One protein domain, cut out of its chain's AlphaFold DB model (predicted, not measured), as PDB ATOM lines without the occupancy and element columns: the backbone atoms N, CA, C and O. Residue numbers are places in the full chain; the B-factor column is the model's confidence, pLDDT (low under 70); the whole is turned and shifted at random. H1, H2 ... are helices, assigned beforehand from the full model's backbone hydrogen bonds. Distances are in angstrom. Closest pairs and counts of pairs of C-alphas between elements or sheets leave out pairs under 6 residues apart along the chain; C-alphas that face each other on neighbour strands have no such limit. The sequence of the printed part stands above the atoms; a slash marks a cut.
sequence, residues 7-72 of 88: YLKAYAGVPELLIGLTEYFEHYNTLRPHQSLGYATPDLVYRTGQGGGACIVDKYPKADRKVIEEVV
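What this domain is: This is residues 7 to 72 of the 88 residues of the protein "Integrase, catalytic region" of Acidithiobacillus caldus (strain ATCC 51756 / DSM 8584 / KU) (UniProt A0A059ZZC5). One long helix, H1, meets the short helix H2 near its end at a corner, and from there a long tail, residues 56 to 72, sticks out and ends in a small helix, H3. The tail makes much of the length. The printed part has 66 residues with three named helices in the order H1, H2, H3 and no named strand; the class is all helix, though named elements hold 32 residues, under half. It is extended, with a radius of gyration of the C-alphas of 19.8 A, and flat, spanning 59 by 35 by 13 A.

Where its parts are: H1, residues 14 to 31, begins at C-alpha 14 (-26.390, -24.492, -65.555) and is 25.2 A long. H2 is residues 42 to 48. H3, residues 65 to 71, ends at C-alpha 71 (-21.774, -11.567, -18.225).

How they stand to each other: H1, with residues 28 to 30 alone, touches H2; the closest C-alphas, of Asn 29 and Pro 42, are 4.9 A apart. They run the same way at a steep tilt of 56 degrees. H3 is apart from both. Every O i to N i+4 pair is within hydrogen-bond range in H1 and H2; in H3, 2 of 3 are.

The domain as a whole: The C-alphas of Leu 8 and Glu 70, the two farthest apart, are 59.9 A apart. The printed part has no cut. The link H2 to H3 is long. Residues 52 to 54 and 62 to 72 have pLDDT under 70.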
ATOM      1  N   TYR A   7     -33.175 -35.726 -67.547       95.44
ATOM      2  CA  TYR A   7     -33.027 -36.426 -68.829       95.44
ATOM      3  C   TYR A   7     -34.162 -36.136 -69.814       95.44
ATOM      4  O   TYR A   7     -33.977 -36.341 -71.008       95.44
ATOM      5  N   LEU A   8     -35.314 -35.662 -69.332       96.50
ATOM      6  CA  LEU A   8     -36.460 -35.341 -70.183       96.50
ATOM      7  C   LEU A   8     -36.348 -33.939 -70.778       96.50
ATOM      8  O   LEU A   8     -36.643 -33.749 -71.953       96.50
ATOM      9  N   LYS A   9     -35.926 -32.964 -69.971       95.38
ATOM     10  CA  LYS A   9     -35.854 -31.557 -70.380       95.38
ATOM     11  C   LYS A   9     -34.543 -31.195 -71.071       95.38
ATOM     12  O   LYS A   9     -34.530 -30.236 -71.830       95.38
ATOM     13  N   ALA A  10     -33.473 -31.960 -70.832       95.69
ATOM     14  CA  ALA A  10     -32.174 -31.783 -71.482       95.69
ATOM     15  C   ALA A  10     -31.691 -30.316 -71.479       95.69
ATOM     16  O   ALA A  10     -31.330 -29.775 -72.523       95.69
ATOM     17  N   TYR A  11     -31.715 -29.686 -70.297       96.62
ATOM     18  CA  TYR A  11     -31.367 -28.274 -70.108       96.62
ATOM     19  C   TYR A  11     -30.065 -27.888 -70.819       96.62
ATOM     20  O   TYR A  11     -29.063 -28.604 -70.739       96.62
ATOM     21  N   ALA A  12     -30.063 -26.721 -71.462       96.00
ATOM     22  CA  ALA A  12     -28.956 -26.272 -72.298       96.00
ATOM     23  C   ALA A  12     -27.723 -25.841 -71.483       96.00
ATOM     24  O   ALA A  12     -26.609 -25.801 -72.008       96.00
ATOM     25  N   GLY A  13     -27.896 -25.524 -70.195       96.69
ATOM     26  CA  GLY A  13     -26.804 -25.123 -69.316       96.69
ATOM     27  C   GLY A  13     -27.210 -24.952 -67.853       96.69
ATOM     28  O   GLY A  13     -28.372 -25.093 -67.479       96.69
ATOM     29  N   VAL A  14     -26.224 -24.620 -67.014       97.19
ATOM     30  CA  VAL A  14     -26.390 -24.492 -65.555       97.19
ATOM     31  C   VAL A  14     -27.469 -23.476 -65.142       97.19
ATOM     32  O   VAL A  14     -28.242 -23.811 -64.245       97.19
ATOM     33  N   PRO A  15     -27.588 -22.278 -65.756       97.81
ATOM     34  CA  PRO A  15     -28.609 -21.313 -65.341       97.81
ATOM     35  C   PRO A  15     -30.037 -21.840 -65.515       97.81
ATOM     36  O   PRO A  15     -30.851 -21.738 -64.603       97.81
ATOM     37  N   GLU A  16     -30.326 -22.455 -66.662       97.75
ATOM     38  CA  GLU A  16     -31.637 -23.035 -66.962       97.75
ATOM     39  C   GLU A  16     -31.929 -24.246 -66.065       97.75
ATOM     40  O   GLU A  16     -33.016 -24.366 -65.501       97.75
ATOM     41  N   LEU A  17     -30.920 -25.098 -65.855       97.00
ATOM     42  CA  LEU A  17     -30.993 -26.243 -64.954       97.00
ATOM     43  C   LEU A  17     -31.367 -25.821 -63.523       97.00
ATOM     44  O   LEU A  17     -32.182 -26.487 -62.893       97.00
ATOM     45  N   LEU A  18     -30.802 -24.725 -63.006       97.94
ATOM     46  CA  LEU A  18     -31.116 -24.219 -61.663       97.94
ATOM     47  C   LEU A  18     -32.578 -23.777 -61.533       97.94
ATOM     48  O   LEU A  18     -33.223 -24.104 -60.536       97.94
ATOM     49  N   ILE A  19     -33.104 -23.069 -62.537       97.94
ATOM     50  CA  ILE A  19     -34.513 -22.651 -62.565       97.94
ATOM     51  C   ILE A  19     -35.407 -23.894 -62.572       97.94
ATOM     52  O   ILE A  19     -36.251 -24.057 -61.694       97.94
ATOM     53  N   GLY A  20     -35.144 -24.826 -63.489       97.19
ATOM     54  CA  GLY A  20     -35.935 -26.045 -63.616       97.19
ATOM     55  C   GLY A  20     -35.880 -26.960 -62.388       97.19
ATOM     56  O   GLY A  20     -36.899 -27.522 -61.991       97.19
ATOM     57  N   LEU A  21     -34.724 -27.071 -61.720       97.19
ATOM     58  CA  LEU A  21     -34.603 -27.788 -60.443       97.19
ATOM     59  C   LEU A  21     -35.404 -27.115 -59.331       97.19
ATOM     60  O   LEU A  21     -36.003 -27.818 -58.519       97.19
ATOM     61  N   THR A  22     -35.421 -25.782 -59.293       97.81
ATOM     62  CA  THR A  22     -36.196 -25.030 -58.298       97.81
ATOM     63  C   THR A  22     -37.684 -25.348 -58.442       97.81
ATOM     64  O   THR A  22     -38.316 -25.763 -57.472       97.81
ATOM     65  N   GLU A  23     -38.210 -25.280 -59.668       97.31
ATOM     66  CA  GLU A  23     -39.601 -25.634 -59.977       97.31
ATOM     67  C   GLU A  23     -39.907 -27.107 -59.666       97.31
ATOM     68  O   GLU A  23     -40.935 -27.434 -59.066       97.31
ATOM     69  N   TYR A  24     -39.002 -28.018 -60.045       97.19
ATOM     70  CA  TYR A  24     -39.170 -29.447 -59.793       97.19
ATOM     71  C   TYR A  24     -39.247 -29.752 -58.292       97.19
ATOM     72  O   TYR A  24     -40.105 -30.529 -57.870       97.19
ATOM     73  N   PHE A  25     -38.374 -29.153 -57.476       97.12
ATOM     74  CA  PHE A  25     -38.382 -29.377 -56.031       97.12
ATOM     75  C   PHE A  25     -39.598 -28.764 -55.348       97.12
ATOM     76  O   PHE A  25     -40.157 -29.405 -54.457       97.12
ATOM     77  N   GLU A  26     -40.039 -27.582 -55.775       97.81
ATOM     78  CA  GLU A  26     -41.280 -26.993 -55.278       97.81
ATOM     79  C   GLU A  26     -42.456 -27.944 -55.529       97.81
ATOM     80  O   GLU A  26     -43.151 -28.327 -54.588       97.81
ATOM     81  N   HIS A  27     -42.618 -28.435 -56.761       96.75
ATOM     82  CA  HIS A  27     -43.676 -29.387 -57.102       96.75
ATOM     83  C   HIS A  27     -43.550 -30.713 -56.334       96.75
ATOM     84  O   HIS A  27     -44.534 -31.233 -55.800       96.75
ATOM     85  N   TYR A  28     -42.341 -31.277 -56.255       96.38
ATOM     86  CA  TYR A  28     -42.090 -32.541 -55.561       96.38
ATOM     87  C   TYR A  28     -42.454 -32.458 -54.076       96.38
ATOM     88  O   TYR A  28     -43.088 -33.366 -53.537       96.38
ATOM     89  N   ASN A  29     -42.080 -31.365 -53.415       95.62
ATOM     90  CA  ASN A  29     -42.292 -31.218 -51.983       95.62
ATOM     91  C   ASN A  29     -43.733 -30.835 -51.633       95.62
ATOM     92  O   ASN A  29     -44.246 -31.303 -50.616       95.62
ATOM     93  N   THR A  30     -44.395 -30.028 -52.468       96.94
ATOM     94  CA  THR A  30     -45.727 -29.473 -52.168       96.94
ATOM     95  C   THR A  30     -46.880 -30.338 -52.668       96.94
ATOM     96  O   THR A  30     -47.927 -30.360 -52.022       96.94
ATOM     97  N   LEU A  31     -46.714 -31.057 -53.786       96.44
ATOM     98  CA  LEU A  31     -47.831 -31.698 -54.493       96.44
ATOM     99  C   LEU A  31     -47.754 -33.222 -54.560       96.44
ATOM    100  O   LEU A  31     -48.787 -33.863 -54.737       96.44
ATOM    101  N   ARG A  32     -46.570 -33.834 -54.430       94.94
ATOM    102  CA  ARG A  32     -46.427 -35.291 -54.600       94.94
ATOM    103  C   ARG A  32     -46.666 -36.029 -53.275       94.94
ATOM    104  O   ARG A  32     -45.847 -35.911 -52.358       94.94
ATOM    105  N   PRO A  33     -47.741 -36.830 -53.153       95.19
ATOM    106  CA  PRO A  33     -47.928 -37.701 -52.001       95.19
ATOM    107  C   PRO A  33     -46.952 -38.879 -52.070       95.19
ATOM    108  O   PRO A  33     -46.782 -39.503 -53.118       95.19
ATOM    109  N   HIS A  34     -46.325 -39.205 -50.942       93.06
ATOM    110  CA  HIS A  34     -45.365 -40.304 -50.850       93.06
ATOM    111  C   HIS A  34     -45.903 -41.406 -49.941       93.06
ATOM    112  O   HIS A  34     -46.243 -41.161 -48.786       93.06
ATOM    113  N   GLN A  35     -45.953 -42.645 -50.436       93.50
ATOM    114  CA  GLN A  35     -46.493 -43.784 -49.682       93.50
ATOM    115  C   GLN A  35     -45.741 -44.031 -48.364       93.50
ATOM    116  O   GLN A  35     -46.365 -44.327 -47.349       93.50
ATOM    117  N   SER A  36     -44.416 -43.857 -48.349       91.12
ATOM    118  CA  SER A  36     -43.598 -43.957 -47.129       91.12
ATOM    119  C   SER A  36     -43.943 -42.901 -46.074       91.12
ATOM    120  O   SER A  36     -43.656 -43.103 -44.900       91.12
ATOM    121  N   LEU A  37     -44.584 -41.804 -46.484       91.56
ATOM    122  CA  LEU A  37     -45.074 -40.723 -45.631       91.56
ATOM    123  C   LEU A  37     -46.584 -40.850 -45.364       91.56
ATOM    124  O   LEU A  37     -47.245 -39.863 -45.054       91.56
ATOM    125  N   GLY A  38     -47.171 -42.037 -45.552       92.75
ATOM    126  CA  GLY A  38     -48.614 -42.239 -45.393       92.75
ATOM    127  C   GLY A  38     -49.445 -41.462 -46.415       92.75
ATOM    128  O   GLY A  38     -50.536 -41.003 -46.097       92.75
ATOM    129  N   TYR A  39     -48.913 -41.285 -47.628       94.69
ATOM    130  CA  TYR A  39     -49.484 -40.446 -48.688       94.69
ATOM    131  C   TYR A  39     -49.554 -38.946 -48.355       94.69
ATOM    132  O   TYR A  39     -50.215 -38.191 -49.064       94.69
ATOM    133  N   ALA A  40     -48.823 -38.480 -47.338       94.81
ATOM    134  CA  ALA A  40     -48.559 -37.060 -47.140       94.81
ATOM    135  C   ALA A  40     -47.479 -36.544 -48.108       94.81
ATOM    136  O   ALA A  40     -46.707 -37.314 -48.695       94.81
ATOM    137  N   THR A  41     -47.413 -35.222 -48.260       95.81
ATOM    138  CA  THR A  41     -46.346 -34.552 -49.008       95.81
ATOM    139  C   THR A  41     -45.140 -34.279 -48.100       95.81
ATOM    140  O   THR A  41     -45.315 -34.106 -46.886       95.81
ATOM    141  N   PRO A  42     -43.912 -34.222 -48.648       94.62
ATOM    142  CA  PRO A  42     -42.721 -33.902 -47.866       94.62
ATOM    143  C   PRO A  42     -42.855 -32.590 -47.084       94.62
ATOM    144  O   PRO A  42     -42.520 -32.553 -45.901       94.62
ATOM    145  N   ASP A  43     -43.420 -31.542 -47.692       94.94
ATOM    146  CA  ASP A  43     -43.635 -30.252 -47.026       94.94
ATOM    147  C   ASP A  43     -44.530 -30.356 -45.791       94.94
ATOM    148  O   ASP A  43     -44.290 -29.693 -44.779       94.94
ATOM    149  N   LEU A  44     -45.582 -31.175 -45.859       93.88
ATOM    150  CA  LEU A  44     -46.477 -31.375 -44.727       93.88
ATOM    151  C   LEU A  44     -45.748 -32.082 -43.578       93.88
ATOM    152  O   LEU A  44     -45.856 -31.666 -42.423       93.88
ATOM    153  N   VAL A  45     -44.969 -33.114 -43.896       93.12
ATOM    154  CA  VAL A  45     -44.188 -33.887 -42.922       93.12
ATOM    155  C   VAL A  45     -43.127 -33.027 -42.238       93.12
ATOM    156  O   VAL A  45     -43.027 -33.044 -41.012       93.12
ATOM    157  N   TYR A  46     -42.374 -32.218 -42.990       89.81
ATOM    158  CA  TYR A  46     -41.368 -31.331 -42.399       89.81
ATOM    159  C   TYR A  46     -41.981 -30.255 -41.508       89.81
ATOM    160  O   TYR A  46     -41.447 -29.965 -40.441       89.81
ATOM    161  N   ARG A  47     -43.124 -29.694 -41.910       89.69
ATOM    162  CA  ARG A  47     -43.821 -28.660 -41.135       89.69
ATOM    163  C   ARG A  47     -44.400 -29.193 -39.826       89.69
ATOM    164  O   ARG A  47     -44.428 -28.474 -38.835       89.69
ATOM    165  N   THR A  48     -44.902 -30.424 -39.837       89.06
ATOM    166  CA  THR A  48     -45.600 -31.025 -38.690       89.06
ATOM    167  C   THR A  48     -44.686 -31.851 -37.787       89.06
ATOM    168  O   THR A  48     -45.051 -32.121 -36.646       89.06
ATOM    169  N   GLY A  49     -43.515 -32.274 -38.278       83.00
ATOM    170  CA  GLY A  49     -42.639 -33.221 -37.583       83.00
ATOM    171  C   GLY A  49     -43.220 -34.640 -37.494       83.00
ATOM    172  O   GLY A  49     -42.734 -35.457 -36.713       83.00
ATOM    173  N   GLN A  50     -44.272 -34.948 -38.258       77.25
ATOM    174  CA  GLN A  50     -44.958 -36.242 -38.247       77.25
ATOM    175  C   GLN A  50     -44.579 -37.059 -39.482       77.25
ATOM    176  O   GLN A  50     -44.521 -36.518 -40.576       77.25
ATOM    177  N   GLY A  51     -44.346 -38.368 -39.335       71.31
ATOM    178  CA  GLY A  51     -44.034 -39.242 -40.478       71.31
ATOM    179  C   GLY A  51     -42.569 -39.217 -40.937       71.31
ATOM    180  O   GLY A  51     -42.286 -39.597 -42.067       71.31
ATOM    181  N   GLY A  52     -41.637 -38.794 -40.073       69.00
ATOM    182  CA  GLY A  52     -40.188 -38.857 -40.323       69.00
ATOM    183  C   GLY A  52     -39.490 -37.506 -40.512       69.00
ATOM    184  O   GLY A  52     -38.268 -37.474 -40.642       69.00
ATOM    185  N   GLY A  53     -40.229 -36.392 -40.488       69.00
ATOM    186  CA  GLY A  53     -39.646 -35.048 -40.429       69.00
ATOM    187  C   GLY A  53     -38.896 -34.847 -39.110       69.00
ATOM    188  O   GLY A  53     -39.450 -35.081 -38.038       69.00
ATOM    189  N   ALA A  54     -37.624 -34.452 -39.170       68.06
ATOM    190  CA  ALA A  54     -36.805 -34.281 -37.973       68.06
ATOM    191  C   ALA A  54     -37.327 -33.122 -37.103       68.06
ATOM    192  O   ALA A  54     -37.350 -31.973 -37.537       68.06
ATOM    193  N   CYS A  55     -37.697 -33.409 -35.852       70.31
ATOM    194  CA  CYS A  55     -37.935 -32.378 -34.845       70.31
ATOM    195  C   CYS A  55     -36.579 -31.884 -34.320       70.31
ATOM    196  O   CYS A  55     -35.900 -32.599 -33.578       70.31
ATOM    197  N   ILE A  56     -36.156 -30.681 -34.723       72.88
ATOM    198  CA  ILE A  56     -34.951 -30.055 -34.170       72.88
ATOM    199  C   ILE A  56     -35.319 -29.452 -32.817       72.88
ATOM    200  O   ILE A  56     -35.874 -28.358 -32.732       72.88
ATOM    201  N   VAL A  57     -35.020 -30.189 -31.750       76.88
ATOM    202  CA  VAL A  57     -35.121 -29.670 -30.385       76.88
ATOM    203  C   VAL A  57     -33.974 -28.687 -30.166       76.88
ATOM    204  O   VAL A  57     -32.807 -29.056 -30.315       76.88
ATOM    205  N   ASP A  58     -34.290 -27.448 -29.791       79.62
ATOM    206  CA  ASP A  58     -33.270 -26.502 -29.345       79.62
ATOM    207  C   ASP A  58     -32.740 -26.943 -27.974       79.62
ATOM    208  O   ASP A  58     -33.357 -26.727 -26.931       79.62
ATOM    209  N   LYS A  59     -31.598 -27.635 -27.985       82.06
ATOM    210  CA  LYS A  59     -30.907 -28.084 -26.771       82.06
ATOM    211  C   LYS A  59     -30.198 -26.930 -26.052       82.06
ATOM    212  O   LYS A  59     -29.860 -27.066 -24.878       82.06
ATOM    213  N   TYR A  60     -29.960 -25.820 -26.748       80.56
ATOM    214  CA  TYR A  60     -29.225 -24.668 -26.244       80.56
ATOM    215  C   TYR A  60     -30.083 -23.417 -26.421       80.56
ATOM    216  O   TYR A  60     -29.777 -22.590 -27.285       80.56
ATOM    217  N   PRO A  61     -31.142 -23.265 -25.600       76.56
ATOM    218  CA  PRO A  61     -32.006 -22.103 -25.682       76.56
ATOM    219  C   PRO A  61     -31.142 -20.850 -25.588       76.56
ATOM    220  O   PRO A  61     -30.288 -20.726 -24.702       76.56
ATOM    221  N   LYS A  62     -31.327 -19.933 -26.540       69.81
ATOM    222  CA  LYS A  62     -30.634 -18.646 -26.512       69.81
ATOM    223  C   LYS A  62     -30.962 -17.977 -25.181       69.81
ATOM    224  O   LYS A  62     -32.118 -17.646 -24.935       69.81
ATOM    225  N   ALA A  63     -29.951 -17.809 -24.330       68.19
ATOM    226  CA  ALA A  63     -30.090 -17.028 -23.112       68.19
ATOM    227  C   ALA A  63     -30.611 -15.634 -23.480       68.19
ATOM    228  O   ALA A  63     -30.185 -15.058 -24.490       68.19
ATOM    229  N   ASP A  64     -31.535 -15.112 -22.673       62.88
ATOM    230  CA  ASP A  64     -32.093 -13.781 -22.865       62.88
ATOM    231  C   ASP A  64     -30.963 -12.777 -23.085       62.88
ATOM    232  O   ASP A  64     -30.017 -12.696 -22.298       62.88
ATOM    233  N   ARG A  65     -31.063 -11.998 -24.167       58.16
ATOM    234  CA  ARG A  65     -30.017 -11.062 -24.603       58.16
ATOM    235  C   ARG A  65     -29.563 -10.098 -23.497       58.16
ATOM    236  O   ARG A  65     -28.420  -9.661 -23.514       58.16
ATOM    237  N   LYS A  66     -30.425  -9.832 -22.507       55.19
ATOM    238  CA  LYS A  66     -30.086  -9.031 -21.323       55.19
ATOM    239  C   LYS A  66     -29.069  -9.694 -20.385       55.19
ATOM    240  O   LYS A  66     -28.254  -8.984 -19.816       55.19
ATOM    241  N   VAL A  67     -29.081 -11.021 -20.240       57.78
ATOM    242  CA  VAL A  67     -28.180 -11.749 -19.320       57.78
ATOM    243  C   VAL A  67     -26.772 -11.880 -19.910       57.78
ATOM    244  O   VAL A  67     -25.774 -11.799 -19.198       57.78
ATOM    245  N   ILE A  68     -26.668 -12.050 -21.230       55.56
ATOM    246  CA  ILE A  68     -25.375 -12.207 -21.916       55.56
ATOM    247  C   ILE A  68     -24.584 -10.897 -22.046       55.56
ATOM    248  O   ILE A  68     -23.358 -10.960 -22.081       55.56
ATOM    249  N   GLU A  69     -25.245  -9.732 -22.065       55.41
ATOM    250  CA  GLU A  69     -24.568  -8.422 -22.042       55.41
ATOM    251  C   GLU A  69     -23.961  -8.086 -20.669       55.41
ATOM    252  O   GLU A  69     -22.910  -7.452 -20.620       55.41
ATOM    253  N   GLU A  70     -24.559  -8.551 -19.562       56.28
ATOM    254  CA  GLU A  70     -23.982  -8.383 -18.215       56.28
ATOM    255  C   GLU A  70     -22.793  -9.323 -17.949       56.28
ATOM    256  O   GLU A  70     -21.869  -8.948 -17.229       56.28
ATOM    257  N   VAL A  71     -22.788 -10.534 -18.526       58.00
ATOM    258  CA  VAL A  71     -21.774 -11.567 -18.225       58.00
ATOM    259  C   VAL A  71     -20.590 -11.565 -19.200       58.00
ATOM    260  O   VAL A  71     -19.475 -11.910 -18.812       58.00
ATOM    261  N   VAL A  72     -20.786 -11.181 -20.463       51.62
ATOM    262  CA  VAL A  72     -19.714 -11.175 -21.469       51.62
ATOM    263  C   VAL A  72     -19.505  -9.747 -21.944       51.62
ATOM    264  O   VAL A  72     -20.167  -9.277 -22.866       51.62
TER     265      VAL A  72